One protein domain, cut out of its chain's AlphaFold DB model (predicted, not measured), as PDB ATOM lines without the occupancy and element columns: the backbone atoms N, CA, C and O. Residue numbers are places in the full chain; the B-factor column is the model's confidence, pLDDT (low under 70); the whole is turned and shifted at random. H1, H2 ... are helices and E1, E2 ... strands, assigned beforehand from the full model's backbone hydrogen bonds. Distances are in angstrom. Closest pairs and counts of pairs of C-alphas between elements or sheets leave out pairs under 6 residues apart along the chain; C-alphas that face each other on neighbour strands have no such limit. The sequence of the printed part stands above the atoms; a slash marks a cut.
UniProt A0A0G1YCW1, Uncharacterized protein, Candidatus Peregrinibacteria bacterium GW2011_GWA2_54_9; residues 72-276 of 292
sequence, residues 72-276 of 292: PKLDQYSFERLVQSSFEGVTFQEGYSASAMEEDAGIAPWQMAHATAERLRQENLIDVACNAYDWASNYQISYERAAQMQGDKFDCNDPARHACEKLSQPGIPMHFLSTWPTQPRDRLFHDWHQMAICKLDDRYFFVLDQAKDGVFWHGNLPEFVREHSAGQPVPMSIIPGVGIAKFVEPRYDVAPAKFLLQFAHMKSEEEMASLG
ATOM      1  N   PRO A  72     138.868 251.340  86.626       58.38
ATOM      2  CA  PRO A  72     137.729 250.625  87.162       58.38
ATOM      3  C   PRO A  72     137.136 251.472  88.288       58.38
ATOM      4  O   PRO A  72     137.821 251.762  89.268       58.38
ATOM      5  N   LYS A  73     135.880 251.908  88.139       62.72
ATOM      6  CA  LYS A  73     135.156 252.574  89.224       62.72
ATOM      7  C   LYS A  73     134.833 251.518  90.275       62.72
ATOM      8  O   LYS A  73     133.794 250.870  90.205       62.72
ATOM      9  N   LEU A  74     135.769 251.304  91.189       67.50
ATOM     10  CA  LEU A  74     135.598 250.429  92.340       67.50
ATOM     11  C   LEU A  74     135.144 251.281  93.519       67.50
ATOM     12  O   LEU A  74     135.756 252.305  93.821       67.50
ATOM     13  N   ASP A  75     134.076 250.856  94.185       78.94
ATOM     14  CA  ASP A  75     133.788 251.341  95.529       78.94
ATOM     15  C   ASP A  75     134.888 250.880  96.505       78.94
ATOM     16  O   ASP A  75     135.638 249.939  96.224       78.94
ATOM     17  N   GLN A  76     134.987 251.546  97.658       79.56
ATOM     18  CA  GLN A  76     136.033 251.272  98.647       79.56
ATOM     19  C   GLN A  76     136.048 249.804  99.094       79.56
ATOM     20  O   GLN A  76     137.119 249.207  99.158       79.56
ATOM     21  N   TYR A  77     134.884 249.187  99.318       83.69
ATOM     22  CA  TYR A  77     134.805 247.785  99.734       83.69
ATOM     23  C   TYR A  77     135.356 246.846  98.654       83.69
ATOM     24  O   TYR A  77     136.167 245.961  98.934       83.69
ATOM     25  N   SER A  78     134.972 247.061  97.395       83.56
ATOM     26  CA  SER A  78     135.506 246.306  96.258       83.56
ATOM     27  C   SER A  78     137.021 246.495  96.099       83.56
ATOM     28  O   SER A  78     137.735 245.537  95.791       83.56
ATOM     29  N   PHE A  79     137.527 247.705  96.353       85.25
ATOM     30  CA  PHE A  79     138.958 248.003  96.320       85.25
ATOM     31  C   PHE A  79     139.721 247.302  97.457       85.25
ATOM     32  O   PHE A  79     140.723 246.635  97.199       85.25
ATOM     33  N   GLU A  80     139.227 247.359  98.696       88.25
ATOM     34  CA  GLU A  80     139.807 246.649  99.845       88.25
ATOM     35  C   GLU A  80     139.910 245.146  99.583       88.25
ATOM     36  O   GLU A  80     140.956 244.537  99.811       88.25
ATOM     37  N   ARG A  81     138.848 244.542  99.034       88.50
ATOM     38  CA  ARG A  81     138.831 243.117  98.674       88.50
ATOM     39  C   ARG A  81     139.888 242.771  97.634       88.50
ATOM     40  O   ARG A  81     140.531 241.725  97.745       88.50
ATOM     41  N   LEU A  82     140.096 243.638  96.647       87.69
ATOM     42  CA  LEU A  82     141.149 243.462  95.655       87.69
ATOM     43  C   LEU A  82     142.543 243.523  96.299       87.69
ATOM     44  O   LEU A  82     143.369 242.643  96.038       87.69
ATOM     45  N   VAL A  83     142.789 244.502  97.174       87.94
ATOM     46  CA  VAL A  83     144.065 244.625  97.895       87.94
ATOM     47  C   VAL A  83     144.298 243.405  98.794       87.94
ATOM     48  O   VAL A  83     145.358 242.795  98.696       87.94
ATOM     49  N   GLN A  84     143.303 242.964  99.570       90.88
ATOM     50  CA  GLN A  84     143.380 241.752 100.408       90.88
ATOM     51  C   GLN A  84     143.653 240.482  99.600       90.88
ATOM     52  O   GLN A  84     144.373 239.598 100.056       90.88
ATOM     53  N   SER A  85     143.077 240.370  98.399       89.44
ATOM     54  CA  SER A  85     143.336 239.225  97.518       89.44
ATOM     55  C   SER A  85     144.761 239.212  96.955       89.44
ATOM     56  O   SER A  85     145.264 238.157  96.575       89.44
ATOM     57  N   SER A  86     145.410 240.380  96.913       88.06
ATOM     58  CA  SER A  86     146.778 240.554  96.418       88.06
ATOM     59  C   SER A  86     147.821 240.477  97.537       88.06
ATOM     60  O   SER A  86     148.944 240.037  97.287       88.06
ATOM     61  N   PHE A  87     147.451 240.888  98.755       89.25
ATOM     62  CA  PHE A  87     148.321 241.015  99.923       89.25
ATOM     63  C   PHE A  87     147.642 240.426 101.159       89.25
ATOM     64  O   PHE A  87     146.753 241.029 101.765       89.25
ATOM     65  N   GLU A  88     148.071 239.223 101.533       86.25
ATOM     66  CA  GLU A  88     147.554 238.533 102.710       86.25
ATOM     67  C   GLU A  88     147.915 239.293 103.996       86.25
ATOM     68  O   GLU A  88     149.059 239.694 104.201       86.25
ATOM     69  N   GLY A  89     146.929 239.475 104.879       85.50
ATOM     70  CA  GLY A  89     147.134 240.105 106.186       85.50
ATOM     71  C   GLY A  89     147.297 241.627 106.156       85.50
ATOM     72  O   GLY A  89     147.641 242.202 107.187       85.50
ATOM     73  N   VAL A  90     147.042 242.276 105.014       90.12
ATOM     74  CA  VAL A  90     147.006 243.740 104.932       90.12
ATOM     75  C   VAL A  90     145.931 244.300 105.874       90.12
ATOM     76  O   VAL A  90     144.813 243.780 105.948       90.12
ATOM     77  N   THR A  91     146.273 245.355 106.606       92.19
ATOM     78  CA  THR A  91     145.335 246.085 107.466       92.19
ATOM     79  C   THR A  91     144.896 247.379 106.793       92.19
ATOM     80  O   THR A  91     145.625 247.922 105.963       92.19
ATOM     81  N   PHE A  92     143.696 247.855 107.131       91.38
ATOM     82  CA  PHE A  92     143.137 249.088 106.581       91.38
ATOM     83  C   PHE A  92     142.862 250.085 107.691       91.38
ATOM     84  O   PHE A  92     142.320 249.730 108.742       91.38
ATOM     85  N   GLN A  93     143.233 251.332 107.435       92.75
ATOM     86  CA  GLN A  93     142.965 252.465 108.302       92.75
ATOM     87  C   GLN A  93     142.443 253.632 107.473       92.75
ATOM     88  O   GLN A  93     142.783 253.783 106.301       92.75
ATOM     89  N   GLU A  94     141.638 254.468 108.116       91.06
ATOM     90  CA  GLU A  94     141.124 255.700 107.540       91.06
ATOM     91  C   GLU A  94     141.818 256.881 108.223       91.06
ATOM     92  O   GLU A  94     141.853 256.957 109.454       91.06
ATOM     93  N   GLY A  95     142.366 257.798 107.431       85.88
ATOM     94  CA  GLY A  95     143.031 259.006 107.899       85.88
ATOM     95  C   GLY A  95     142.425 260.252 107.264       85.88
ATOM     96  O   GLY A  95     142.002 260.245 106.106       85.88
ATOM     97  N   TYR A  96     142.392 261.332 108.036       86.00
ATOM     98  CA  TYR A  96     141.805 262.602 107.631       86.00
ATOM     99  C   TYR A  96     142.770 263.725 107.962       86.00
ATOM    100  O   TYR A  96     143.239 263.820 109.094       86.00
ATOM    101  N   SER A  97     143.004 264.605 106.993       77.50
ATOM    102  CA  SER A  97     143.738 265.838 107.242       77.50
ATOM    103  C   SER A  97     143.030 266.684 108.304       77.50
ATOM    104  O   SER A  97     141.841 266.996 108.188       77.50
ATOM    105  N   ALA A  98     143.782 267.084 109.331       65.56
ATOM    106  CA  ALA A  98     143.287 267.935 110.408       65.56
ATOM    107  C   ALA A  98     143.215 269.437 110.043       65.56
ATOM    108  O   ALA A  98     142.698 270.226 110.839       65.56
ATOM    109  N   SER A  99     143.721 269.867 108.877       56.75
ATOM    110  CA  SER A  99     143.937 271.288 108.562       56.75
ATOM    111  C   SER A  99     143.512 271.708 107.151       56.75
ATOM    112  O   SER A  99     143.757 271.035 106.155       56.75
ATOM    113  N   ALA A 100     142.941 272.912 107.047       48.09
ATOM    114  CA  ALA A 100     142.920 273.655 105.793       48.09
ATOM    115  C   ALA A 100     144.315 274.263 105.561       48.09
ATOM    116  O   ALA A 100     144.613 275.320 106.100       48.09
ATOM    117  N   MET A 101     145.141 273.565 104.774       45.81
ATOM    118  CA  MET A 101     146.406 274.015 104.168       45.81
ATOM    119  C   MET A 101     147.374 274.788 105.085       45.81
ATOM    120  O   MET A 101     147.332 276.015 105.153       45.81
ATOM    121  N   GLU A 102     148.368 274.089 105.633       39.59
ATOM    122  CA  GLU A 102     149.687 274.695 105.859       39.59
ATOM    123  C   GLU A 102     150.653 274.196 104.777       39.59
ATOM    124  O   GLU A 102     150.883 272.997 104.625       39.59
ATOM    125  N   GLU A 103     151.167 275.126 103.968       40.19
ATOM    126  CA  GLU A 103     152.066 274.845 102.846       40.19
ATOM    127  C   GLU A 103     153.465 274.443 103.341       40.19
ATOM    128  O   GLU A 103     154.134 275.208 104.037       40.19
ATOM    129  N   ASP A 104     153.928 273.263 102.928       37.31
ATOM    130  CA  ASP A 104     155.275 272.767 103.217       37.31
ATOM    131  C   ASP A 104     156.328 273.480 102.341       37.31
ATOM    132  O   ASP A 104     156.230 273.528 101.110       37.31
ATOM    133  N   ALA A 105     157.343 274.064 102.977       35.00
ATOM    134  CA  ALA A 105     158.410 274.817 102.325       35.00
ATOM    135  C   ALA A 105     159.563 273.873 101.947       35.00
ATOM    136  O   ALA A 105     160.553 273.744 102.666       35.00
ATOM    137  N   GLY A 106     159.429 273.188 100.809       36.72
ATOM    138  CA  GLY A 106     160.462 272.293 100.285       36.72
ATOM    139  C   GLY A 106     161.843 272.961 100.136       36.72
ATOM    140  O   GLY A 106     161.965 274.134  99.784       36.72
ATOM    141  N   ILE A 107     162.906 272.192 100.393       33.75
ATOM    142  CA  ILE A 107     164.309 272.628 100.274       33.75
ATOM    143  C   ILE A 107     164.846 272.355  98.859       33.75
ATOM    144  O   ILE A 107     164.644 271.273  98.308       33.75
ATOM    145  N   ALA A 108     165.597 273.313  98.304       32.38
ATOM    146  CA  ALA A 108     166.161 273.267  96.954       32.38
ATOM    147  C   ALA A 108     167.242 272.166  96.742       32.38
ATOM    148  O   ALA A 108     168.056 271.918  97.639       32.38
ATOM    149  N   PRO A 109     167.354 271.585  95.524       34.78
ATOM    150  CA  PRO A 109     168.278 270.485  95.182       34.78
ATOM    151  C   PRO A 109     169.773 270.737  95.460       34.78
ATOM    152  O   PRO A 109     170.541 269.801  95.674       34.78
ATOM    153  N   TRP A 110     170.215 271.997  95.487       26.30
ATOM    154  CA  TRP A 110     171.636 272.362  95.588       26.30
ATOM    155  C   TRP A 110     172.277 272.082  96.956       26.30
ATOM    156  O   TRP A 110     173.485 271.866  97.028       26.30
ATOM    157  N   GLN A 111     171.490 272.008  98.036       32.84
ATOM    158  CA  GLN A 111     172.011 271.643  99.362       32.84
ATOM    159  C   GLN A 111     172.363 270.147  99.471       32.84
ATOM    160  O   GLN A 111     173.194 269.768 100.297       32.84
ATOM    161  N   MET A 112     171.794 269.295  98.608       35.06
ATOM    162  CA  MET A 112     172.087 267.859  98.592       35.06
ATOM    163  C   MET A 112     173.494 267.551  98.092       35.06
ATOM    164  O   MET A 112     174.171 266.719  98.682       35.06
ATOM    165  N   ALA A 113     173.955 268.235  97.039       32.97
ATOM    166  CA  ALA A 113     175.268 267.973  96.445       32.97
ATOM    167  C   ALA A 113     176.407 268.160  97.466       32.97
ATOM    168  O   ALA A 113     177.361 267.384  97.490       32.97
ATOM    169  N   HIS A 114     176.266 269.145  98.360       34.47
ATOM    170  CA  HIS A 114     177.224 269.403  99.431       34.47
ATOM    171  C   HIS A 114     177.157 268.347 100.550       34.47
ATOM    172  O   HIS A 114     178.193 267.900 101.038       34.47
ATOM    173  N   ALA A 115     175.958 267.916 100.953       39.31
ATOM    174  CA  ALA A 115     175.787 266.882 101.978       39.31
ATOM    175  C   ALA A 115     176.270 265.501 101.495       39.31
ATOM    176  O   ALA A 115     176.954 264.789 102.229       39.31
ATOM    177  N   THR A 116     175.996 265.147 100.235       42.66
ATOM    178  CA  THR A 116     176.504 263.918  99.609       42.66
ATOM    179  C   THR A 116     178.032 263.918  99.537       42.66
ATOM    180  O   THR A 116     178.646 262.903  99.850       42.66
ATOM    181  N   ALA A 117     178.661 265.050  99.200       41.25
ATOM    182  CA  ALA A 117     180.120 265.171  99.195       41.25
ATOM    183  C   ALA A 117     180.740 264.954 100.590       41.25
ATOM    184  O   ALA A 117     181.784 264.313 100.703       41.25
ATOM    185  N   GLU A 118     180.081 265.425 101.651       43.56
ATOM    186  CA  GLU A 118     180.548 265.231 103.028       43.56
ATOM    187  C   GLU A 118     180.352 263.780 103.509       43.56
ATOM    188  O   GLU A 118     181.238 263.224 104.155       43.56
ATOM    189  N   ARG A 119     179.257 263.112 103.113       42.44
ATOM    190  CA  ARG A 119     179.047 261.673 103.372       42.44
ATOM    191  C   ARG A 119     180.115 260.812 102.701       42.44
ATOM    192  O   ARG A 119     180.711 259.961 103.349       42.44
ATOM    193  N   LEU A 120     180.409 261.087 101.427       44.81
ATOM    194  CA  LEU A 120     181.461 260.413 100.652       44.81
ATOM    195  C   LEU A 120     182.865 260.609 101.239       44.81
ATOM    196  O   LEU A 120     183.770 259.835 100.941       44.81
ATOM    197  N   ARG A 121     183.059 261.669 102.030       50.91
ATOM    198  CA  ARG A 121     184.307 261.967 102.736       50.91
ATOM    199  C   ARG A 121     184.400 261.233 104.082       50.91
ATOM    200  O   ARG A 121     185.509 260.941 104.523       50.91
ATOM    201  N   GLN A 122     183.266 260.966 104.732       52.44
ATOM    202  CA  GLN A 122     183.184 260.261 106.019       52.44
ATOM    203  C   GLN A 122     183.140 258.737 105.855       52.44
ATOM    204  O   GLN A 122     183.730 258.012 106.657       52.44
ATOM    205  N   GLU A 123     182.468 258.248 104.815       46.97
ATOM    206  CA  GLU A 123     182.448 256.841 104.429       46.97
ATOM    207  C   GLU A 123     183.640 256.534 103.510       46.97
ATOM    208  O   GLU A 123     184.047 257.348 102.683       46.97
ATOM    209  N   ASN A 124     184.236 255.350 103.638       49.59
ATOM    210  CA  ASN A 124     185.338 254.960 102.766       49.59
ATOM    211  C   ASN A 124     184.801 254.802 101.331       49.59
ATOM    212  O   ASN A 124     183.828 254.082 101.120       49.59
ATOM    213  N   LEU A 125     185.428 255.434 100.332       42.25
ATOM    214  CA  LEU A 125     184.930 255.461  98.940       42.25
ATOM    215  C   LEU A 125     184.653 254.064  98.351       42.25
ATOM    216  O   LEU A 125     183.808 253.914  97.470       42.25
ATOM    217  N   ILE A 126     185.364 253.042  98.834       41.19
ATOM    218  CA  ILE A 126     185.167 251.641  98.442       41.19
ATOM    219  C   ILE A 126     183.844 251.094  98.995       41.19
ATOM    220  O   ILE A 126     183.110 250.441  98.259       41.19
ATOM    221  N   ASP A 127     183.515 251.395 100.250       37.12
ATOM    222  CA  ASP A 127     182.288 250.926 100.901       37.12
ATOM    223  C   ASP A 127     181.060 251.597 100.275       37.12
ATOM    224  O   ASP A 127     180.069 250.928  99.990       37.12
ATOM    225  N   VAL A 128     181.162 252.886  99.934       43.06
ATOM    226  CA  VAL A 128     180.130 253.608  99.172       43.06
ATOM    227  C   VAL A 128     179.913 252.962  97.803       43.06
ATOM    228  O   VAL A 128     178.773 252.736  97.408       43.06
ATOM    229  N   ALA A 129     180.983 252.651  97.066       35.62
ATOM    230  CA  ALA A 129     180.867 252.051  95.738       35.62
ATOM    231  C   ALA A 129     180.232 250.648  95.789       35.62
ATOM    232  O   ALA A 129     179.410 250.322  94.933       35.62
ATOM    233  N   CYS A 130     180.572 249.840  96.800       37.31
ATOM    234  CA  CYS A 130     179.959 248.531  97.036       37.31
ATOM    235  C   CYS A 130     178.479 248.659  97.426       37.31
ATOM    236  O   CYS A 130     177.639 247.992  96.830       37.31
ATOM    237  N   ASN A 131     178.144 249.569  98.346       48.16
ATOM    238  CA  ASN A 131     176.764 249.829  98.763       48.16
ATOM    239  C   ASN A 131     175.912 250.371  97.608       48.16
ATOM    240  O   ASN A 131     174.778 249.945  97.428       48.16
ATOM    241  N   ALA A 132     176.464 251.263  96.786       49.62
ATOM    242  CA  ALA A 132     175.799 251.778  95.596       49.62
ATOM    243  C   ALA A 132     175.602 250.686  94.537       49.62
ATOM    244  O   ALA A 132     174.563 250.658  93.881       49.62
ATOM    245  N   TYR A 133     176.567 249.775  94.375       51.22
ATOM    246  CA  TYR A 133     176.435 248.628  93.480       51.22
ATOM    247  C   TYR A 133     175.373 247.640  93.970       51.22
ATOM    248  O   TYR A 133     174.566 247.183  93.163       51.22
ATOM    249  N   ASP A 134     175.343 247.322  95.264       53.34
ATOM    250  CA  ASP A 134     174.348 246.418  95.848       53.34
ATOM    251  C   ASP A 134     172.949 247.040  95.841       53.34
ATOM    252  O   ASP A 134     171.990 246.367  95.458       53.34
ATOM    253  N   TRP A 135     172.836 248.330  96.169       58.66
ATOM    254  CA  TRP A 135     171.597 249.095  96.033       58.66
ATOM    255  C   TRP A 135     171.120 249.093  94.582       58.66
ATOM    256  O   TRP A 135     170.001 248.679  94.296       58.66
ATOM    257  N   ALA A 136     171.993 249.454  93.638       61.16
ATOM    258  CA  ALA A 136     171.647 249.442  92.226       61.16
ATOM    259  C   ALA A 136     171.304 248.027  91.747       61.16
ATOM    260  O   ALA A 136     170.395 247.870  90.956       61.16
ATOM    261  N   SER A 137     171.964 246.971  92.220       61.84
ATOM    262  CA  SER A 137     171.711 245.596  91.758       61.84
ATOM    263  C   SER A 137     170.389 245.008  92.261       61.84
ATOM    264  O   SER A 137     169.833 244.110  91.611       61.84
ATOM    265  N   ASN A 138     169.898 245.513  93.395       64.69
ATOM    266  CA  ASN A 138     168.671 245.072  94.058       64.69
ATOM    267  C   ASN A 138     167.559 246.130  94.014       64.69
ATOM    268  O   ASN A 138     166.531 245.946  94.642       64.69
ATOM    269  N   TYR A 139     167.722 247.211  93.251       71.69
ATOM    270  CA  TYR A 139     166.713 248.260  93.170       71.69
ATOM    271  C   TYR A 139     165.386 247.721  92.618       71.69
ATOM    272  O   TYR A 139     165.321 247.285  91.457       71.69
ATOM    273  N   GLN A 140     164.335 247.787  93.445       76.44
ATOM    274  CA  GLN A 140     162.973 247.374  93.113       76.44
ATOM    275  C   GLN A 140     162.940 245.976  92.475       76.44
ATOM    276  O   GLN A 140     162.614 245.825  91.295       76.44
ATOM    277  N   ILE A 141     163.309 244.933  93.207       81.00
ATOM    278  CA  ILE A 141     163.165 243.528  92.815       81.00
ATOM    279  C   ILE A 141     161.704 243.261  92.417       81.00
ATOM    280  O   ILE A 141     160.780 243.561  93.167       81.00
ATOM    281  N   SER A 142     161.482 242.705  91.222       79.56
ATOM    282  CA  SER A 142     160.140 242.338  90.751       79.56
ATOM    283  C   SER A 142     159.574 241.165  91.534       79.56
ATOM    284  O   SER A 142     160.323 240.390  92.135       79.56
ATOM    285  N   TYR A 143     158.257 240.988  91.490       77.75
ATOM    286  CA  TYR A 143     157.621 239.821  92.097       77.75
ATOM    287  C   TYR A 143     158.169 238.500  91.523       77.75
ATOM    288  O   TYR A 143     158.487 237.574  92.268       77.75
ATOM    289  N   GLU A 144     158.338 238.427  90.199       79.38
ATOM    290  CA  GLU A 144     158.866 237.241  89.511       79.38
ATOM    291  C   GLU A 144     160.291 236.906  89.964       79.38
ATOM    292  O   GLU A 144     160.607 235.742  90.223       79.38
ATOM    293  N   ARG A 145     161.144 237.926  90.109       77.50
ATOM    294  CA  ARG A 145     162.518 237.755  90.583       77.50
ATOM    295  C   ARG A 145     162.567 237.428  92.073       77.50
ATOM    296  O   ARG A 145     163.347 236.567  92.466       77.50
ATOM    297  N   ALA A 146     161.717 238.048  92.888       77.44
ATOM    298  CA  ALA A 146     161.607 237.763  94.316       77.44
ATOM    299  C   ALA A 146     161.240 236.294  94.578       77.44
ATOM    300  O   ALA A 146     161.867 235.655  95.416       77.44
ATOM    301  N   ALA A 147     160.305 235.729  93.802       74.88
ATOM    302  CA  ALA A 147     159.909 234.321  93.902       74.88
ATOM    303  C   ALA A 147     161.055 233.329  93.610       74.88
ATOM    304  O   ALA A 147     160.986 232.165  94.003       74.88
ATOM    305  N   GLN A 148     162.108 233.778  92.921       76.69
ATOM    306  CA  GLN A 148     163.279 232.974  92.562       76.69
ATOM    307  C   GLN A 148     164.469 233.193  93.510       76.69
ATOM    308  O   GLN A 148     165.466 232.472  93.424       76.69
ATOM    309  N   MET A 149     164.398 234.184  94.405       69.00
ATOM    310  CA  MET A 149     165.481 234.535  95.321       69.00
ATOM    311  C   MET A 149     165.312 233.831  96.673       69.00
ATOM    312  O   MET A 149     164.235 233.814  97.256       69.00
ATOM    313  N   GLN A 150     166.400 233.255  97.193       53.47
ATOM    314  CA  GLN A 150     166.464 232.729  98.559       53.47
ATOM    315  C   GLN A 150     167.133 233.766  99.477       53.47
ATOM    316  O   GLN A 150     168.302 234.102  99.273       53.47
ATOM    317  N   GLY A 151     166.410 234.253 100.493       56.50
ATOM    318  CA  GLY A 151     166.935 235.095 101.579       56.50
ATOM    319  C   GLY A 151     166.343 236.510 101.682       56.50
ATOM    320  O   GLY A 151     165.625 236.972 100.802       56.50
ATOM    321  N   ASP A 152     166.698 237.202 102.770       55.44
ATOM    322  CA  ASP A 152     166.171 238.518 103.170       55.44
ATOM    323  C   ASP A 152     166.936 239.683 102.514       55.44
ATOM    324  O   ASP A 152     167.633 240.446 103.183       55.44
ATOM    325  N   LYS A 153     166.859 239.811 101.185       63.28
ATOM    326  CA  LYS A 153     167.443 240.953 100.450       63.28
ATOM    327  C   LYS A 153     166.381 241.944  99.979       63.28
ATOM    328  O   LYS A 153     166.474 242.429  98.858       63.28
ATOM    329  N   PHE A 154     165.375 242.187 100.813       68.88
ATOM    330  CA  PHE A 154     164.288 243.101 100.492       68.88
ATOM    331  C   PHE A 154     164.449 244.419 101.249       68.88
ATOM    332  O   PHE A 154     164.636 244.407 102.469       68.88
ATOM    333  N   ASP A 155     164.387 245.537 100.533       74.38
ATOM    334  CA  ASP A 155     164.323 246.881 101.108       74.38
ATOM    335  C   ASP A 155     162.929 247.503 100.909       74.38
ATOM    336  O   ASP A 155     162.000 246.836 100.466       74.38
ATOM    337  N   CYS A 156     162.733 248.767 101.287       74.00
ATOM    338  CA  CYS A 156     161.435 249.440 101.169       74.00
ATOM    339  C   CYS A 156     160.940 249.604  99.718       74.00
ATOM    340  O   CYS A 156     159.735 249.718  99.491       74.00
ATOM    341  N   ASN A 157     161.838 249.571  98.731       79.88
ATOM    342  CA  ASN A 157     161.500 249.736  97.322       79.88
ATOM    343  C   ASN A 157     160.816 248.483  96.756       79.88
ATOM    344  O   ASN A 157     159.988 248.587  95.847       79.88
ATOM    345  N   ASP A 158     161.138 247.298  97.283       85.38
ATOM    346  CA  ASP A 158     160.628 246.034  96.741       85.38
ATOM    347  C   ASP A 158     159.134 245.825  97.033       85.38
ATOM    348  O   ASP A 158     158.381 245.608  96.080       85.38
ATOM    349  N   PRO A 159     158.637 245.971  98.281       86.06
ATOM    350  CA  PRO A 159     157.207 245.901  98.566       86.06
ATOM    351  C   PRO A 159     156.407 246.985  97.841       86.06
ATOM    352  O   PRO A 159     155.320 246.698  97.340       86.06
ATOM    353  N   ALA A 160     156.937 248.211  97.733       88.31
ATOM    354  CA  ALA A 160     156.282 249.291  96.994       88.31
ATOM    355  C   ALA A 160     156.135 248.938  95.506       88.31
ATOM    356  O   ALA A 160     155.082 249.150  94.897       88.31
ATOM    357  N   ARG A 161     157.173 248.341  94.912       89.56
ATOM    358  CA  ARG A 161     157.123 247.861  93.532       89.56
ATOM    359  C   ARG A 161     156.163 246.689  93.371       89.56
ATOM    360  O   ARG A 161     155.373 246.709  92.435       89.56
ATOM    361  N   HIS A 162     156.186 245.700  94.265       90.25
ATOM    362  CA  HIS A 162     155.260 244.559  94.217       90.25
ATOM    363  C   HIS A 162     153.805 245.016  94.319       90.25
ATOM    364  O   HIS A 162     152.961 244.541  93.560       90.25
ATOM    365  N   ALA A 163     153.524 245.976  95.205       90.19
ATOM    366  CA  ALA A 163     152.234 246.651  95.307       90.19
ATOM    367  C   ALA A 163     151.802 247.264  93.974       90.19
ATOM    368  O   ALA A 163     150.708 246.974  93.482       90.19
ATOM    369  N   CYS A 164     152.680 248.048  93.347       89.62
ATOM    370  CA  CYS A 164     152.389 248.657  92.056       89.62
ATOM    371  C   CYS A 164     152.207 247.616  90.936       89.62
ATOM    372  O   CYS A 164     151.252 247.718  90.168       89.62
ATOM    373  N   GLU A 165     153.059 246.588  90.861       89.56
ATOM    374  CA  GLU A 165     152.964 245.503  89.872       89.56
ATOM    375  C   GLU A 165     151.635 244.748  89.992       89.56
ATOM    376  O   GLU A 165     150.943 244.563  88.995       89.56
ATOM    377  N   LYS A 166     151.235 244.342  91.203       88.81
ATOM    378  CA  LYS A 166     150.002 243.567  91.417       88.81
ATOM    379  C   LYS A 166     148.744 244.392  91.177       88.81
ATOM    380  O   LYS A 166     147.835 243.923  90.499       88.81
ATOM    381  N   LEU A 167     148.689 245.613  91.710       85.94
ATOM    382  CA  LEU A 167     147.485 246.442  91.626       85.94
ATOM    383  C   LEU A 167     147.328 247.105  90.252       85.94
ATOM    384  O   LEU A 167     146.203 247.337  89.823       85.94
ATOM    385  N   SER A 168     148.409 247.338  89.502       84.19
ATOM    386  CA  SER A 168     148.297 247.871  88.133       84.19
ATOM    387  C   SER A 168     147.762 246.860  87.111       84.19
ATOM    388  O   SER A 168     147.152 247.273  86.124       84.19
ATOM    389  N   GLN A 169     147.910 245.546  87.338       81.75
ATOM    390  CA  GLN A 169     147.385 244.494  86.447       81.75
ATOM    391  C   GLN A 169     145.882 244.631  86.125       81.75
ATOM    392  O   GLN A 169     145.538 244.615  84.936       81.75
ATOM    393  N   PRO A 170     144.981 244.817  87.114       76.06
ATOM    394  CA  PRO A 170     143.562 245.082  86.865       76.06
ATOM    395  C   PRO A 170     143.266 246.489  86.310       76.06
ATOM    396  O   PRO A 170     142.106 246.811  86.080       76.06
ATOM    397  N   GLY A 171     144.281 247.322  86.048       74.12
ATOM    398  CA  GLY A 171     144.134 248.659  85.463       74.12
ATOM    399  C   GLY A 171     144.104 249.810  86.471       74.12
ATOM    400  O   GLY A 171     143.701 250.911  86.103       74.12
ATOM    401  N   ILE A 172     144.517 249.593  87.723       77.38
ATOM    402  CA  ILE A 172     144.545 250.657  88.738       77.38
ATOM    403  C   ILE A 172     145.754 251.579  88.504       77.38
ATOM    404  O   ILE A 172     146.873 251.089  88.317       77.38
ATOM    405  N   PRO A 173     145.570 252.913  88.535       76.56
ATOM    406  CA  PRO A 173     146.646 253.877  88.321       76.56
ATOM    407  C   PRO A 173     147.552 254.009  89.558       76.56
ATOM    408  O   PRO A 173     147.401 254.909  90.387       76.56
ATOM    409  N   MET A 174     148.532 253.113  89.656       84.44
ATOM    410  CA  MET A 174     149.516 253.098  90.739       84.44
ATOM    411  C   MET A 174     150.652 254.105  90.516       84.44
ATOM    412  O   MET A 174     151.074 254.363  89.386       84.44
ATOM    413  N   HIS A 175     151.175 254.651  91.610       85.50
ATOM    414  CA  HIS A 175     152.330 255.543  91.636       85.50
ATOM    415  C   HIS A 175     153.247 255.180  92.808       85.50
ATOM    416  O   HIS A 175     152.811 254.612  93.807       85.50
ATOM    417  N   PHE A 176     154.514 255.552  92.700       86.50
ATOM    418  CA  PHE A 176     155.447 255.553  93.815       86.50
ATOM    419  C   PHE A 176     155.374 256.880  94.558       86.50
ATOM    420  O   PHE A 176     155.340 257.932  93.920       86.50
ATOM    421  N   LEU A 177     155.413 256.820  95.888       86.00
ATOM    422  CA  LEU A 177     155.629 257.959  96.772       86.00
ATOM    423  C   LEU A 177     156.966 257.777  97.485       86.00
ATOM    424  O   LEU A 177     157.118 256.881  98.312       86.00
ATOM    425  N   SER A 178     157.931 258.625  97.163       83.19
ATOM    426  CA  SER A 178     159.269 258.621  97.737       83.19
ATOM    427  C   SER A 178     159.436 259.793  98.697       83.19
ATOM    428  O   SER A 178     159.182 260.953  98.360       83.19
ATOM    429  N   THR A 179     159.885 259.471  99.906       82.31
ATOM    430  CA  THR A 179     160.042 260.403 101.023       82.31
ATOM    431  C   THR A 179     161.450 260.336 101.590       82.31
ATOM    432  O   THR A 179     162.158 259.344 101.426       82.31
ATOM    433  N   TRP A 180     161.871 261.398 102.258       79.06
ATOM    434  CA  TRP A 180     163.187 261.503 102.885       79.06
ATOM    435  C   TRP A 180     163.138 262.390 104.134       79.06
ATOM    436  O   TRP A 180     162.160 263.116 104.324       79.06
ATOM    437  N   PRO A 181     164.183 262.391 104.975       78.31
ATOM    438  CA  PRO A 181     164.247 263.302 106.109       78.31
ATOM    439  C   PRO A 181     164.171 264.768 105.672       78.31
ATOM    440  O   PRO A 181     164.891 265.207 104.767       78.31
ATOM    441  N   THR A 182     163.327 265.551 106.342       75.44
ATOM    442  CA  THR A 182     163.129 266.972 106.026       75.44
ATOM    443  C   THR A 182     164.430 267.754 106.192       75.44
ATOM    444  O   THR A 182     164.818 268.508 105.298       75.44
ATOM    445  N   GLN A 183     165.159 267.521 107.287       65.75
ATOM    446  CA  GLN A 183     166.413 268.213 107.571       65.75
ATOM    447  C   GLN A 183     167.586 267.592 106.791       65.75
ATOM    448  O   GLN A 183     167.824 266.390 106.912       65.75
ATOM    449  N   PRO A 184     168.394 268.386 106.059       65.06
ATOM    450  CA  PRO A 184     169.519 267.868 105.272       65.06
ATOM    451  C   PRO A 184     170.525 267.032 106.071       65.06
ATOM    452  O   PRO A 184     171.054 266.053 105.555       65.06
ATOM    453  N   ARG A 185     170.766 267.391 107.339       60.94
ATOM    454  CA  ARG A 185     171.683 266.658 108.226       60.94
ATOM    455  C   ARG A 185     171.211 265.229 108.520       60.94
ATOM    456  O   ARG A 185     172.041 264.340 108.663       60.94
ATOM    457  N   ASP A 186     169.899 265.011 108.571       64.25
ATOM    458  CA  ASP A 186     169.309 263.718 108.919       64.25
ATOM    459  C   ASP A 186     169.366 262.760 107.717       64.25
ATOM    460  O   ASP A 186     169.472 261.551 107.894       64.25
ATOM    461  N   ARG A 187     169.430 263.289 106.486       65.62
ATOM    462  CA  ARG A 187     169.589 262.515 105.233       65.62
ATOM    463  C   ARG A 187     170.930 261.779 105.125       65.62
ATOM    464  O   ARG A 187     171.121 260.955 104.235       65.62
ATOM    465  N   LEU A 188     171.883 262.098 106.000       57.16
ATOM    466  CA  LEU A 188     173.157 261.387 106.103       57.16
ATOM    467  C   LEU A 188     173.023 260.069 106.873       57.16
ATOM    468  O   LEU A 188     173.797 259.149 106.630       57.16
ATOM    469  N   PHE A 189     172.051 259.990 107.784       61.09
ATOM    470  CA  PHE A 189     171.915 258.904 108.759       61.09
ATOM    471  C   PHE A 189     170.599 258.136 108.630       61.09
ATOM    472  O   PHE A 189     170.464 257.047 109.186       61.09
ATOM    473  N   HIS A 190     169.639 258.700 107.904       66.88
ATOM    474  CA  HIS A 190     168.340 258.112 107.639       66.88
ATOM    475  C   HIS A 190     168.123 258.039 106.132       66.88
ATOM    476  O   HIS A 190     168.250 259.040 105.419       66.88
ATOM    477  N   ASP A 191     167.802 256.838 105.666       68.56
ATOM    478  CA  ASP A 191     167.545 256.584 104.259       68.56
ATOM    479  C   ASP A 191     166.172 257.123 103.836       68.56
ATOM    480  O   ASP A 191     165.272 257.364 104.645       68.56
ATOM    481  N   TRP A 192     166.027 257.330 102.533       74.62
ATOM    482  CA  TRP A 192     164.733 257.555 101.904       74.62
ATOM    483  C   TRP A 192     163.819 256.322 102.040       74.62
ATOM    484  O   TRP A 192     164.288 255.192 102.186       74.62
ATOM    485  N   HIS A 193     162.507 256.542 101.980       83.38
ATOM    486  CA  HIS A 193     161.482 255.498 102.070       83.38
ATOM    487  C   HIS A 193     160.519 255.604 100.892       83.38
ATOM    488  O   HIS A 193     160.154 256.714 100.491       83.38
ATOM    489  N   GLN A 194     160.105 254.464 100.342       83.88
ATOM    490  CA  GLN A 194     159.205 254.398  99.196       83.88
ATOM    491  C   GLN A 194     157.929 253.624  99.545       83.88
ATOM    492  O   GLN A 194     157.982 252.547 100.126       83.88
ATOM    493  N   MET A 195     156.786 254.181  99.151       90.38
ATOM    494  CA  MET A 195     155.453 253.599  99.313       90.38
ATOM    495  C   MET A 195     154.754 253.495  97.956       90.38
ATOM    496  O   MET A 195     155.112 254.198  97.004       90.38
ATOM    497  N   ALA A 196     153.736 252.640  97.870       90.56
ATOM    498  CA  ALA A 196     152.840 252.587  96.720       90.56
ATOM    499  C   ALA A 196     151.588 253.422  96.998       90.56
ATOM    500  O   ALA A 196     151.017 253.334  98.082       90.56
ATOM    501  N   ILE A 197     151.144 254.213  96.025       88.88
ATOM    502  CA  ILE A 197     149.955 255.055  96.161       88.88
ATOM    503  C   ILE A 197     149.024 254.916  94.958       88.88
ATOM    504  O   ILE A 197     149.459 254.697  93.826       88.88
ATOM    505  N   CYS A 198     147.734 255.110  95.199       83.75
ATOM    506  CA  CYS A 198     146.703 255.246  94.181       83.75
ATOM    507  C   CYS A 198     145.889 256.509  94.470       83.75
ATOM    508  O   CYS A 198     145.380 256.672  95.579       83.75
ATOM    509  N   LYS A 199     145.734 257.399  93.481       77.62
ATOM    510  CA  LYS A 199     144.747 258.487  93.571       77.62
ATOM    511  C   LYS A 199     143.382 257.898  93.234       77.62
ATOM    512  O   LYS A 199     143.207 257.377  92.135       77.62
ATOM    513  N   LEU A 200     142.454 257.960  94.179       73.81
ATOM    514  CA  LEU A 200     141.090 257.463  94.009       73.81
ATOM    515  C   LEU A 200     140.143 258.587  93.576       73.81
ATOM    516  O   LEU A 200     139.301 258.369  92.712       73.81
ATOM    517  N   ASP A 201     140.326 259.785  94.133       67.88
ATOM    518  CA  ASP A 201     139.576 260.992  93.775       67.88
ATOM    519  C   ASP A 201     140.412 262.254  94.070       67.88
ATOM    520  O   ASP A 201     141.572 262.187  94.498       67.88
ATOM    521  N   ASP A 202     139.840 263.431  93.844       66.88
ATOM    522  CA  ASP A 202     140.409 264.703  94.260       66.88
ATOM    523  C   ASP A 202     140.522 264.770  95.785       66.88
ATOM    524  O   ASP A 202     139.533 264.813  96.511       66.88
ATOM    525  N   ARG A 203     141.773 264.790  96.268       71.75
ATOM    526  CA  ARG A 203     142.139 264.721  97.694       71.75
ATOM    527  C   ARG A 203     141.781 263.403  98.384       71.75
ATOM    528  O   ARG A 203     141.734 263.362  99.610       71.75
ATOM    529  N   TYR A 204     141.585 262.329  97.623       75.62
ATOM    530  CA  TYR A 204     141.381 260.997  98.179       75.62
ATOM    531  C   TYR A 204     142.400 260.011  97.616       75.62
ATOM    532  O   TYR A 204     142.475 259.775  96.405       75.62
ATOM    533  N   PHE A 205     143.205 259.446  98.509       84.75
ATOM    534  CA  PHE A 205     144.330 258.587  98.164       84.75
ATOM    535  C   PHE A 205     144.252 257.277  98.931       84.75
ATOM    536  O   PHE A 205     143.865 257.251 100.091       84.75
ATOM    537  N   PHE A 206     144.703 256.202  98.304       87.81
ATOM    538  CA  PHE A 206     145.086 254.991  99.011       87.81
ATOM    539  C   PHE A 206     146.608 254.892  99.028       87.81
ATOM    540  O   PHE A 206     147.241 254.983  97.974       87.81
ATOM    541  N   VAL A 207     147.190 254.709 100.207       91.06
ATOM    542  CA  VAL A 207     148.627 254.515 100.409       91.06
ATOM    543  C   VAL A 207     148.852 253.129 100.992       91.06
ATOM    544  O   VAL A 207     148.196 252.751 101.954       91.06
ATOM    545  N   LEU A 208     149.781 252.372 100.415       91.56
ATOM    546  CA  LEU A 208     150.180 251.058 100.896       91.56
ATOM    547  C   LEU A 208     151.668 251.073 101.236       91.56
ATOM    548  O   LEU A 208     152.519 251.212 100.350       91.56
ATOM    549  N   ASP A 209     151.964 250.896 102.521       89.50
ATOM    550  CA  ASP A 209     153.324 250.780 103.035       89.50
ATOM    551  C   ASP A 209     153.680 249.316 103.325       89.50
ATOM    552  O   ASP A 209     152.869 248.532 103.831       89.50
ATOM    553  N   GLN A 210     154.895 248.927 102.933       83.75
ATOM    554  CA  GLN A 210     155.474 247.583 103.083       83.75
ATOM    555  C   GLN A 210     154.563 246.413 102.667       83.75
ATOM    556  O   GLN A 210     154.743 245.293 103.147       83.75
ATOM    557  N   ALA A 211     153.586 246.657 101.786       80.31
ATOM    558  CA  ALA A 211     152.548 245.695 101.412       80.31
ATOM    559  C   ALA A 211     151.739 245.126 102.605       80.31
ATOM    560  O   ALA A 211     151.221 244.012 102.524       80.31
ATOM    561  N   LYS A 212     151.638 245.877 103.711       85.00
ATOM    562  CA  LYS A 212     150.971 245.450 104.956       85.00
ATOM    563  C   LYS A 212     150.043 246.502 105.545       85.00
ATOM    564  O   LYS A 212     148.981 246.145 106.052       85.00
ATOM    565  N   ASP A 213     150.421 247.768 105.454       88.62
ATOM    566  CA  ASP A 213     149.698 248.855 106.104       88.62
ATOM    567  C   ASP A 213     149.043 249.725 105.029       88.62
ATOM    568  O   ASP A 213     149.708 250.504 104.343       88.62
ATOM    569  N   GLY A 214     147.740 249.517 104.825       91.62
ATOM    570  CA  GLY A 214     146.917 250.269 103.886       91.62
ATOM    571  C   GLY A 214     146.200 251.426 104.578       91.62
ATOM    572  O   GLY A 214     145.501 251.224 105.570       91.62
ATOM    573  N   VAL A 215     146.330 252.634 104.035       92.81
ATOM    574  CA  VAL A 215     145.676 253.841 104.548       92.81
ATOM    575  C   VAL A 215     144.867 254.503 103.444       92.81
ATOM    576  O   VAL A 215     145.412 254.899 102.412       92.81
ATOM    577  N   PHE A 216     143.571 254.657 103.681       89.25
ATOM    578  CA  PHE A 216     142.715 255.558 102.923       89.25
ATOM    579  C   PHE A 216     142.835 256.956 103.521       89.25
ATOM    580  O   PHE A 216     142.568 257.169 104.702       89.25
ATOM    581  N   TRP A 217     143.310 257.902 102.721       88.19
ATOM    582  CA  TRP A 217     143.672 259.240 103.158       88.19
ATOM    583  C   TRP A 217     142.821 260.301 102.469       88.19
ATOM    584  O   TRP A 217     142.906 260.490 101.249       88.19
ATOM    585  N   HIS A 218     142.056 261.032 103.277       85.69
ATOM    586  CA  HIS A 218     141.282 262.203 102.869       85.69
ATOM    587  C   HIS A 218     142.078 263.473 103.169       85.69
ATOM    588  O   HIS A 218     142.151 263.924 104.312       85.69
ATOM    589  N   GLY A 219     142.683 264.072 102.148       79.25
ATOM    590  CA  GLY A 219     143.522 265.256 102.304       79.25
ATOM    591  C   GLY A 219     144.571 265.382 101.206       79.25
ATOM    592  O   GLY A 219     144.323 265.058 100.051       79.25
ATOM    593  N   ASN A 220     145.756 265.881 101.555       76.44
ATOM    594  CA  ASN A 220     146.900 265.948 100.643       76.44
ATOM    595  C   ASN A 220     148.039 265.033 101.118       76.44
ATOM    596  O   ASN A 220     148.153 264.711 102.300       76.44
ATOM    597  N   LEU A 221     148.879 264.593 100.180       79.38
ATOM    598  CA  LEU A 221     149.986 263.680 100.474       79.38
ATOM    599  C   LEU A 221     151.078 264.274 101.392       79.38
ATOM    600  O   LEU A 221     151.622 263.512 102.188       79.38
ATOM    601  N   PRO A 222     151.416 265.580 101.350       78.56
ATOM    602  CA  PRO A 222     152.363 266.164 102.302       78.56
ATOM    603  C   PRO A 222     151.916 266.020 103.762       78.56
ATOM    604  O   PRO A 222     152.714 265.627 104.611       78.56
ATOM    605  N   GLU A 223     150.638 266.264 104.057       78.56
ATOM    606  CA  GLU A 223     150.083 266.071 105.401       78.56
ATOM    607  C   GLU A 223     150.051 264.598 105.795       78.56
ATOM    608  O   GLU A 223     150.447 264.278 106.915       78.56
ATOM    609  N   PHE A 224     149.683 263.705 104.866       85.62
ATOM    610  CA  PHE A 224     149.798 262.263 105.092       85.62
ATOM    611  C   PHE A 224     151.217 261.899 105.536       85.62
ATOM    612  O   PHE A 224     151.386 261.262 106.574       85.62
ATOM    613  N   VAL A 225     152.238 262.346 104.791       85.75
ATOM    614  CA  VAL A 225     153.643 262.079 105.120       85.75
ATOM    615  C   VAL A 225     153.987 262.672 106.479       85.75
ATOM    616  O   VAL A 225     154.581 261.975 107.291       85.75
ATOM    617  N   ARG A 226     153.586 263.907 106.783       80.75
ATOM    618  CA  ARG A 226     153.852 264.534 108.085       80.75
ATOM    619  C   ARG A 226     153.250 263.739 109.252       80.75
ATOM    620  O   ARG A 226     153.935 263.524 110.249       80.75
ATOM    621  N   GLU A 227     151.998 263.301 109.133       81.56
ATOM    622  CA  GLU A 227     151.273 262.599 110.200       81.56
ATOM    623  C   GLU A 227     151.717 261.143 110.353       81.56
ATOM    624  O   GLU A 227     151.997 260.688 111.459       81.56
ATOM    625  N   HIS A 228     151.873 260.423 109.243       76.56
ATOM    626  CA  HIS A 228     152.249 259.007 109.260       76.56
ATOM    627  C   HIS A 228     153.762 258.803 109.412       76.56
ATOM    628  O   HIS A 228     154.211 257.719 109.783       76.56
ATOM    629  N   SER A 229     154.557 259.866 109.244       68.19
ATOM    630  CA  SER A 229     155.968 259.887 109.643       68.19
ATOM    631  C   SER A 229     156.185 260.388 111.069       68.19
ATOM    632  O   SER A 229     157.322 260.377 111.530       68.19
ATOM    633  N   ALA A 230     155.142 260.782 111.812       51.31
ATOM    634  CA  ALA A 230     155.293 261.216 113.205       51.31
ATOM    635  C   ALA A 230     155.803 260.090 114.132       51.31
ATOM    636  O   ALA A 230     156.365 260.366 115.190       51.31
ATOM    637  N   GLY A 231     155.645 258.823 113.723       46.75
ATOM    638  CA  GLY A 231     156.228 257.650 114.385       46.75
ATOM    639  C   GLY A 231     157.643 257.278 113.916       46.75
ATOM    640  O   GLY A 231     158.242 256.348 114.461       46.75
ATOM    641  N   GLN A 232     158.182 257.970 112.907       64.75
ATOM    642  CA  GLN A 232     159.559 257.795 112.446       64.75
ATOM    643  C   GLN A 232     160.520 258.591 113.342       64.75
ATOM    644  O   GLN A 232     160.136 259.607 113.923       64.75
ATOM    645  N   PRO A 233     161.787 258.158 113.474       68.50
ATOM    646  CA  PRO A 233     162.758 258.829 114.340       68.50
ATOM    647  C   PRO A 233     163.074 260.268 113.909       68.50
ATOM    648  O   PRO A 233     163.579 261.040 114.722       68.50
ATOM    649  N   VAL A 234     162.783 260.628 112.654       76.12
ATOM    650  CA  VAL A 234     162.963 261.975 112.107       76.12
ATOM    651  C   VAL A 234     161.751 262.385 111.265       76.12
ATOM    652  O   VAL A 234     161.151 261.527 110.614       76.12
ATOM    653  N   PRO A 235     161.394 263.683 111.232       80.88
ATOM    654  CA  PRO A 235     160.374 264.190 110.323       80.88
ATOM    655  C   PRO A 235     160.751 263.918 108.864       80.88
ATOM    656  O   PRO A 235     161.881 264.199 108.451       80.88
ATOM    657  N   MET A 236     159.793 263.413 108.090       81.56
ATOM    658  CA  MET A 236     159.963 263.117 106.669       81.56
ATOM    659  C   MET A 236     159.179 264.110 105.806       81.56
ATOM    660  O   MET A 236     158.198 264.704 106.249       81.56
ATOM    661  N   SER A 237     159.601 264.261 104.555       75.94
ATOM    662  CA  SER A 237     158.942 265.062 103.517       75.94
ATOM    663  C   SER A 237     158.978 264.323 102.181       75.94
ATOM    664  O   SER A 237     159.784 263.410 101.986       75.94
ATOM    665  N   ILE A 238     158.109 264.709 101.249       77.06
ATOM    666  CA  ILE A 238     158.156 264.213  99.868       77.06
ATOM    667  C   ILE A 238     159.410 264.775  99.192       77.06
ATOM    668  O   ILE A 238     159.739 265.950  99.363       77.06
ATOM    669  N   ILE A 239     160.123 263.951  98.418       72.50
ATOM    670  CA  ILE A 239     161.309 264.424  97.693       72.50
ATOM    671  C   ILE A 239     160.862 265.417  96.596       72.50
ATOM    672  O   ILE A 239     160.097 265.033  95.711       72.50
ATOM    673  N   PRO A 240     161.312 266.684  96.596       56.41
ATOM    674  CA  PRO A 240     160.897 267.663  95.594       56.41
ATOM    675  C   PRO A 240     161.276 267.235  94.172       56.41
ATOM    676  O   PRO A 240     162.375 266.730  93.940       56.41
ATOM    677  N   GLY A 241     160.359 267.430  93.220       55.06
ATOM    678  CA  GLY A 241     160.546 267.153  91.787       55.06
ATOM    679  C   GLY A 241     160.583 265.673  91.383       55.06
ATOM    680  O   GLY A 241     160.327 265.362  90.226       55.06
ATOM    681  N   VAL A 242     160.884 264.761  92.312       62.25
ATOM    682  CA  VAL A 242     161.103 263.329  92.020       62.25
ATOM    683  C   VAL A 242     160.349 262.381  92.959       62.25
ATOM    684  O   VAL A 242     160.414 261.162  92.810       62.25
ATOM    685  N   GLY A 243     159.654 262.932  93.955       64.00
ATOM    686  CA  GLY A 243     159.017 262.188  95.037       64.00
ATOM    687  C   GLY A 243     157.728 261.482  94.644       64.00
ATOM    688  O   GLY A 243     157.242 260.674  95.425       64.00
ATOM    689  N   ILE A 244     157.182 261.747  93.452       76.88
ATOM    690  CA  ILE A 244     156.058 260.988  92.904       76.88
ATOM    691  C   ILE A 244     156.341 260.602  91.464       76.88
ATOM    692  O   ILE A 244     156.628 261.452  90.622       76.88
ATOM    693  N   ALA A 245     156.199 259.315  91.172       78.50
ATOM    694  CA  ALA A 245     156.356 258.781  89.830       78.50
ATOM    695  C   ALA A 245     155.223 257.816  89.506       78.50
ATOM    696  O   ALA A 245     154.888 256.952  90.316       78.50
ATOM    697  N   LYS A 246     154.633 257.940  88.315       81.94
ATOM    698  CA  LYS A 246     153.654 256.958  87.836       81.94
ATOM    699  C   LYS A 246     154.344 255.606  87.686       81.94
ATOM    700  O   LYS A 246     155.440 255.524  87.132       81.94
ATOM    701  N   PHE A 247     153.695 254.545  88.156       85.31
ATOM    702  CA  PHE A 247     154.199 253.207  87.910       85.31
ATOM    703  C   PHE A 247     154.023 252.854  86.435       85.31
ATOM    704  O   PHE A 247     152.912 252.862  85.898       85.31
ATOM    705  N   VAL A 248     155.137 252.517  85.798       83.81
ATOM    706  CA  VAL A 248     155.179 251.983  84.445       83.81
ATOM    707  C   VAL A 248     156.050 250.741  84.481       83.81
ATOM    708  O   VAL A 248     157.224 250.798  84.850       83.81
ATOM    709  N   GLU A 249     155.457 249.598  84.144       86.81
ATOM    710  CA  GLU A 249     156.175 248.331  84.185       86.81
ATOM    711  C   GLU A 249     157.281 248.335  83.115       86.81
ATOM    712  O   GLU A 249     156.989 248.574  81.939       86.81
ATOM    713  N   PRO A 250     158.550 248.088  83.480       84.81
ATOM    714  CA  PRO A 250     159.646 248.112  82.525       84.81
ATOM    715  C   PRO A 250     159.610 246.902  81.599       84.81
ATOM    716  O   PRO A 250     159.347 245.781  82.034       84.81
ATOM    717  N   ARG A 251     159.966 247.097  80.322       85.31
ATOM    718  CA  ARG A 251     160.150 245.982  79.379       85.31
ATOM    719  C   ARG A 251     161.237 245.009  79.841       85.31
ATOM    720  O   ARG A 251     161.146 243.812  79.582       85.31
ATOM    721  N   TYR A 252     162.266 245.534  80.500       82.62
ATOM    722  CA  TYR A 252     163.404 244.771  80.994       82.62
ATOM    723  C   TYR A 252     163.430 244.800  82.520       82.62
ATOM    724  O   TYR A 252     163.516 245.868  83.124       82.62
ATOM    725  N   ASP A 253     163.422 243.627  83.150       82.38
ATOM    726  CA  ASP A 253     163.465 243.491  84.609       82.38
ATOM    727  C   ASP A 253     164.892 243.662  85.175       82.38
ATOM    728  O   ASP A 253     165.469 242.788  85.824       82.38
ATOM    729  N   VAL A 254     165.495 244.819  84.900       78.50
ATOM    730  CA  VAL A 254     166.844 245.194  85.343       78.50
ATOM    731  C   VAL A 254     166.821 246.571  85.992       78.50
ATOM    732  O   VAL A 254     166.094 247.460  85.559       78.50
ATOM    733  N   ALA A 255     167.641 246.771  87.019       72.38
ATOM    734  CA  ALA A 255     167.636 248.004  87.801       72.38
ATOM    735  C   ALA A 255     167.806 249.305  87.004       72.38
ATOM    736  O   ALA A 255     167.031 250.226  87.254       72.38
ATOM    737  N   PRO A 256     168.703 249.398  86.001       73.06
ATOM    738  CA  PRO A 256     168.787 250.600  85.180       73.06
ATOM    739  C   PRO A 256     167.476 250.931  84.455       73.06
ATOM    740  O   PRO A 256     167.099 252.093  84.410       73.06
ATOM    741  N   ALA A 257     166.752 249.933  83.934       76.81
ATOM    742  CA  ALA A 257     165.462 250.160  83.274       76.81
ATOM    743  C   ALA A 257     164.410 250.664  84.268       76.81
ATOM    744  O   ALA A 257     163.713 251.632  83.989       76.81
ATOM    745  N   LYS A 258     164.346 250.049  85.454       79.44
ATOM    746  CA  LYS A 258     163.422 250.422  86.538       79.44
ATOM    747  C   LYS A 258     163.631 251.865  86.982       79.44
ATOM    748  O   LYS A 258     162.688 252.645  87.018       79.44
ATOM    749  N   PHE A 259     164.883 252.216  87.268       74.88
ATOM    750  CA  PHE A 259     165.257 253.551  87.714       74.88
ATOM    751  C   PHE A 259     164.985 254.604  86.636       74.88
ATOM    752  O   PHE A 259     164.367 255.629  86.917       74.88
ATOM    753  N   LEU A 260     165.403 254.342  85.391       73.88
ATOM    754  CA  LEU A 260     165.202 255.272  84.280       73.88
ATOM    755  C   LEU A 260     163.718 255.489  83.975       73.88
ATOM    756  O   LEU A 260     163.326 256.626  83.736       73.88
ATOM    757  N   LEU A 261     162.893 254.438  84.015       77.81
ATOM    758  CA  LEU A 261     161.449 254.568  83.823       77.81
ATOM    759  C   LEU A 261     160.782 255.313  84.972       77.81
ATOM    760  O   LEU A 261     159.998 256.220  84.710       77.81
ATOM    761  N   GLN A 262     161.123 255.007  86.227       77.62
ATOM    762  CA  GLN A 262     160.618 255.793  87.351       77.62
ATOM    763  C   GLN A 262     160.959 257.277  87.163       77.62
ATOM    764  O   GLN A 262     160.087 258.117  87.349       77.62
ATOM    765  N   PHE A 263     162.190 257.589  86.745       73.31
ATOM    766  CA  PHE A 263     162.635 258.958  86.490       73.31
ATOM    767  C   PHE A 263     161.909 259.628  85.320       73.31
ATOM    768  O   PHE A 263     161.473 260.770  85.435       73.31
ATOM    769  N   ALA A 264     161.729 258.919  84.207       73.31
ATOM    770  CA  ALA A 264     161.024 259.435  83.036       73.31
ATOM    771  C   ALA A 264     159.527 259.678  83.288       73.31
ATOM    772  O   ALA A 264     158.929 260.521  82.625       73.31
ATOM    773  N   HIS A 265     158.937 258.964  84.249       72.69
ATOM    774  CA  HIS A 265     157.530 259.086  84.634       72.69
ATOM    775  C   HIS A 265     157.329 259.802  85.976       72.69
ATOM    776  O   HIS A 265     156.265 259.672  86.597       72.69
ATOM    777  N   MET A 266     158.328 260.571  86.424       74.25
ATOM    778  CA  MET A 266     158.157 261.528  87.514       74.25
ATOM    779  C   MET A 266     157.082 262.535  87.126       74.25
ATOM    780  O   MET A 266     157.079 263.068  86.015       74.25
ATOM    781  N   LYS A 267     156.136 262.759  88.037       62.81
ATOM    782  CA  LYS A 267     155.065 263.723  87.810       62.81
ATOM    783  C   LYS A 267     155.650 265.126  87.797       62.81
ATOM    784  O   LYS A 267     156.438 265.476  88.676       62.81
ATOM    785  N   SER A 268     155.263 265.916  86.796       52.09
ATOM    786  CA  SER A 268     155.674 267.315  86.741       52.09
ATOM    787  C   SER A 268     155.148 268.063  87.964       52.09
ATOM    788  O   SER A 268     154.181 267.656  88.605       52.09
ATOM    789  N   GLU A 269     155.766 269.189  88.279       45.91
ATOM    790  CA  GLU A 269     155.323 270.093  89.337       45.91
ATOM    791  C   GLU A 269     153.833 270.499  89.215       45.91
ATOM    792  O   GLU A 269     153.116 270.567  90.212       45.91
ATOM    793  N   GLU A 270     153.329 270.670  87.993       45.75
ATOM    794  CA  GLU A 270     151.921 270.980  87.709       45.75
ATOM    795  C   GLU A 270     151.000 269.762  87.885       45.75
ATOM    796  O   GLU A 270     149.898 269.876  88.427       45.75
ATOM    797  N   GLU A 271     151.453 268.571  87.486       52.41
ATOM    798  CA  GLU A 271     150.719 267.333  87.747       52.41
ATOM    799  C   GLU A 271     150.683 267.030  89.248       52.41
ATOM    800  O   GLU A 271     149.634 266.657  89.765       52.41
ATOM    801  N   MET A 272     151.783 267.269  89.966       50.62
ATOM    802  CA  MET A 272     151.850 267.201  91.424       50.62
ATOM    803  C   MET A 272     150.874 268.196  92.070       50.62
ATOM    804  O   MET A 272     150.158 267.815  92.996       50.62
ATOM    805  N   ALA A 273     150.717 269.409  91.529       46.00
ATOM    806  CA  ALA A 273     149.714 270.367  92.008       46.00
ATOM    807  C   ALA A 273     148.271 269.852  91.837       46.00
ATOM    808  O   ALA A 273     147.446 270.040  92.732       46.00
ATOM    809  N   SER A 274     147.973 269.116  90.759       45.50
ATOM    810  CA  SER A 274     146.680 268.421  90.572       45.50
ATOM    811  C   SER A 274     146.476 267.206  91.505       45.50
ATOM    812  O   SER A 274     145.359 266.703  91.671       45.50
ATOM    813  N   LEU A 275     147.551 266.747  92.155       45.72
ATOM    814  CA  LEU A 275     147.548 265.797  93.274       45.72
ATOM    815  C   LEU A 275     147.530 266.519  94.641       45.72
ATOM    816  O   LEU A 275     147.685 265.875  95.676       45.72
ATOM    817  N   GLY A 276     147.351 267.846  94.670       41.69
ATOM    818  CA  GLY A 276     147.361 268.652  95.895       41.69
ATOM    819  C   GLY A 276     148.758 268.942  96.460       41.69
ATOM    820  O   GLY A 276     148.868 269.315  97.624       41.69
TER     821      GLY A 276
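What this domain is: This is residues 72 to 276 of the 292 residues of an uncharacterized protein of Candidatus Peregrinibacteria bacterium GW2011_GWA2_54_9 (UniProt A0A0G1YCW1). A strongly twisted sheet of seven strands curls round the short helix H6, while H5 and H1 cover one face, H5 over E3 and E2, H1 over E5. At one end of the body H2 and H3 make a corner away from the sheet, and its tip, residues 121 to 127, sticks out. The printed part has 205 residues with eight named helices and seven named strands, in the order H1 E1 H2 H3 H4 H5 E2 E3 E4 E5 H6 E6 E7 H7 H8. The sheet is branched and mixed, the class is mixed, and the whole is compact, with a radius of gyration of the C-alphas of 17.3 A and spans of 52 by 46 by 30 A.

How they stand to each other: H1, residues 76 to 86, runs along E5, residues 213 to 218, at 23 degrees on the local plane. E1, residues 91 to 96, is parallel to E5, with N 93 and O 214 2.9 A apart. H2, residues 110 to 122, and H3, residues 125 to 138, are close but not clearly touching, the closest C-alphas, Leu 120 and Val 128, 7.1 A apart. With residues 136 to 138 alone H3 touches H7, residues 255 to 264, only at their ends, Ala 136 and Ala 255 being closest, C-alphas 6.1 A apart. H4, residues 143 to 146, is close but not clearly touching H5, residues 157 to 168, the closest C-alphas, Tyr 143 and His 162, 5.7 A apart. H5 is on the same face as H1, at a height over the sheet of 8.2 A. E2, residues 174 to 181, E3, residues 193 to 201, E4, residues 204 to 209, and E5 form a meander, each strand the antiparallel neighbour of the one before; N 177 and O 195, N 198 and O 206, and N 207 and O 215 are 2.9, 2.8 and 2.8 A apart. H6, residues 221 to 228, comes closest to E6, residues 236 to 238, at the C-alphas of Val 225 and Ser 237, 6.3 A apart. E6 and E7, residues 244 to 246, lie on the other side of E2 from E3, with N 180 and O 237 2.9 A and N 176 and O 245 2.8 A apart. H7 only grazes the sheet; H8, residues 269 to 274, is only just not on it, with 4 pairs of C-alphas within 10 A. Every O i to N i+4 pair is within hydrogen-bond range in H1, H3, H5, H6, H7 and H8, and 8 of 9 in H2; H4 is too short for one.

Where its parts are: H1 begins at C-alpha 76, (136.033, 251.272, 98.647). H2 is 19.7 A long, H3 19.9 A, E2 23.6 A and E3 24.1 A. H8 ends at C-alpha 274, (146.680, 268.421, 90.572).

The domain as a whole: The two C-alphas farthest apart, Asp 75 and Asn 124, are 52.2 A apart. The printed part has no cut; the links E1 to H2 and E2 to E3 are long. The mean pLDDT of the printed part is 70.2, and 80 residues are under 70, among them 98 to 138 and 267 to 276.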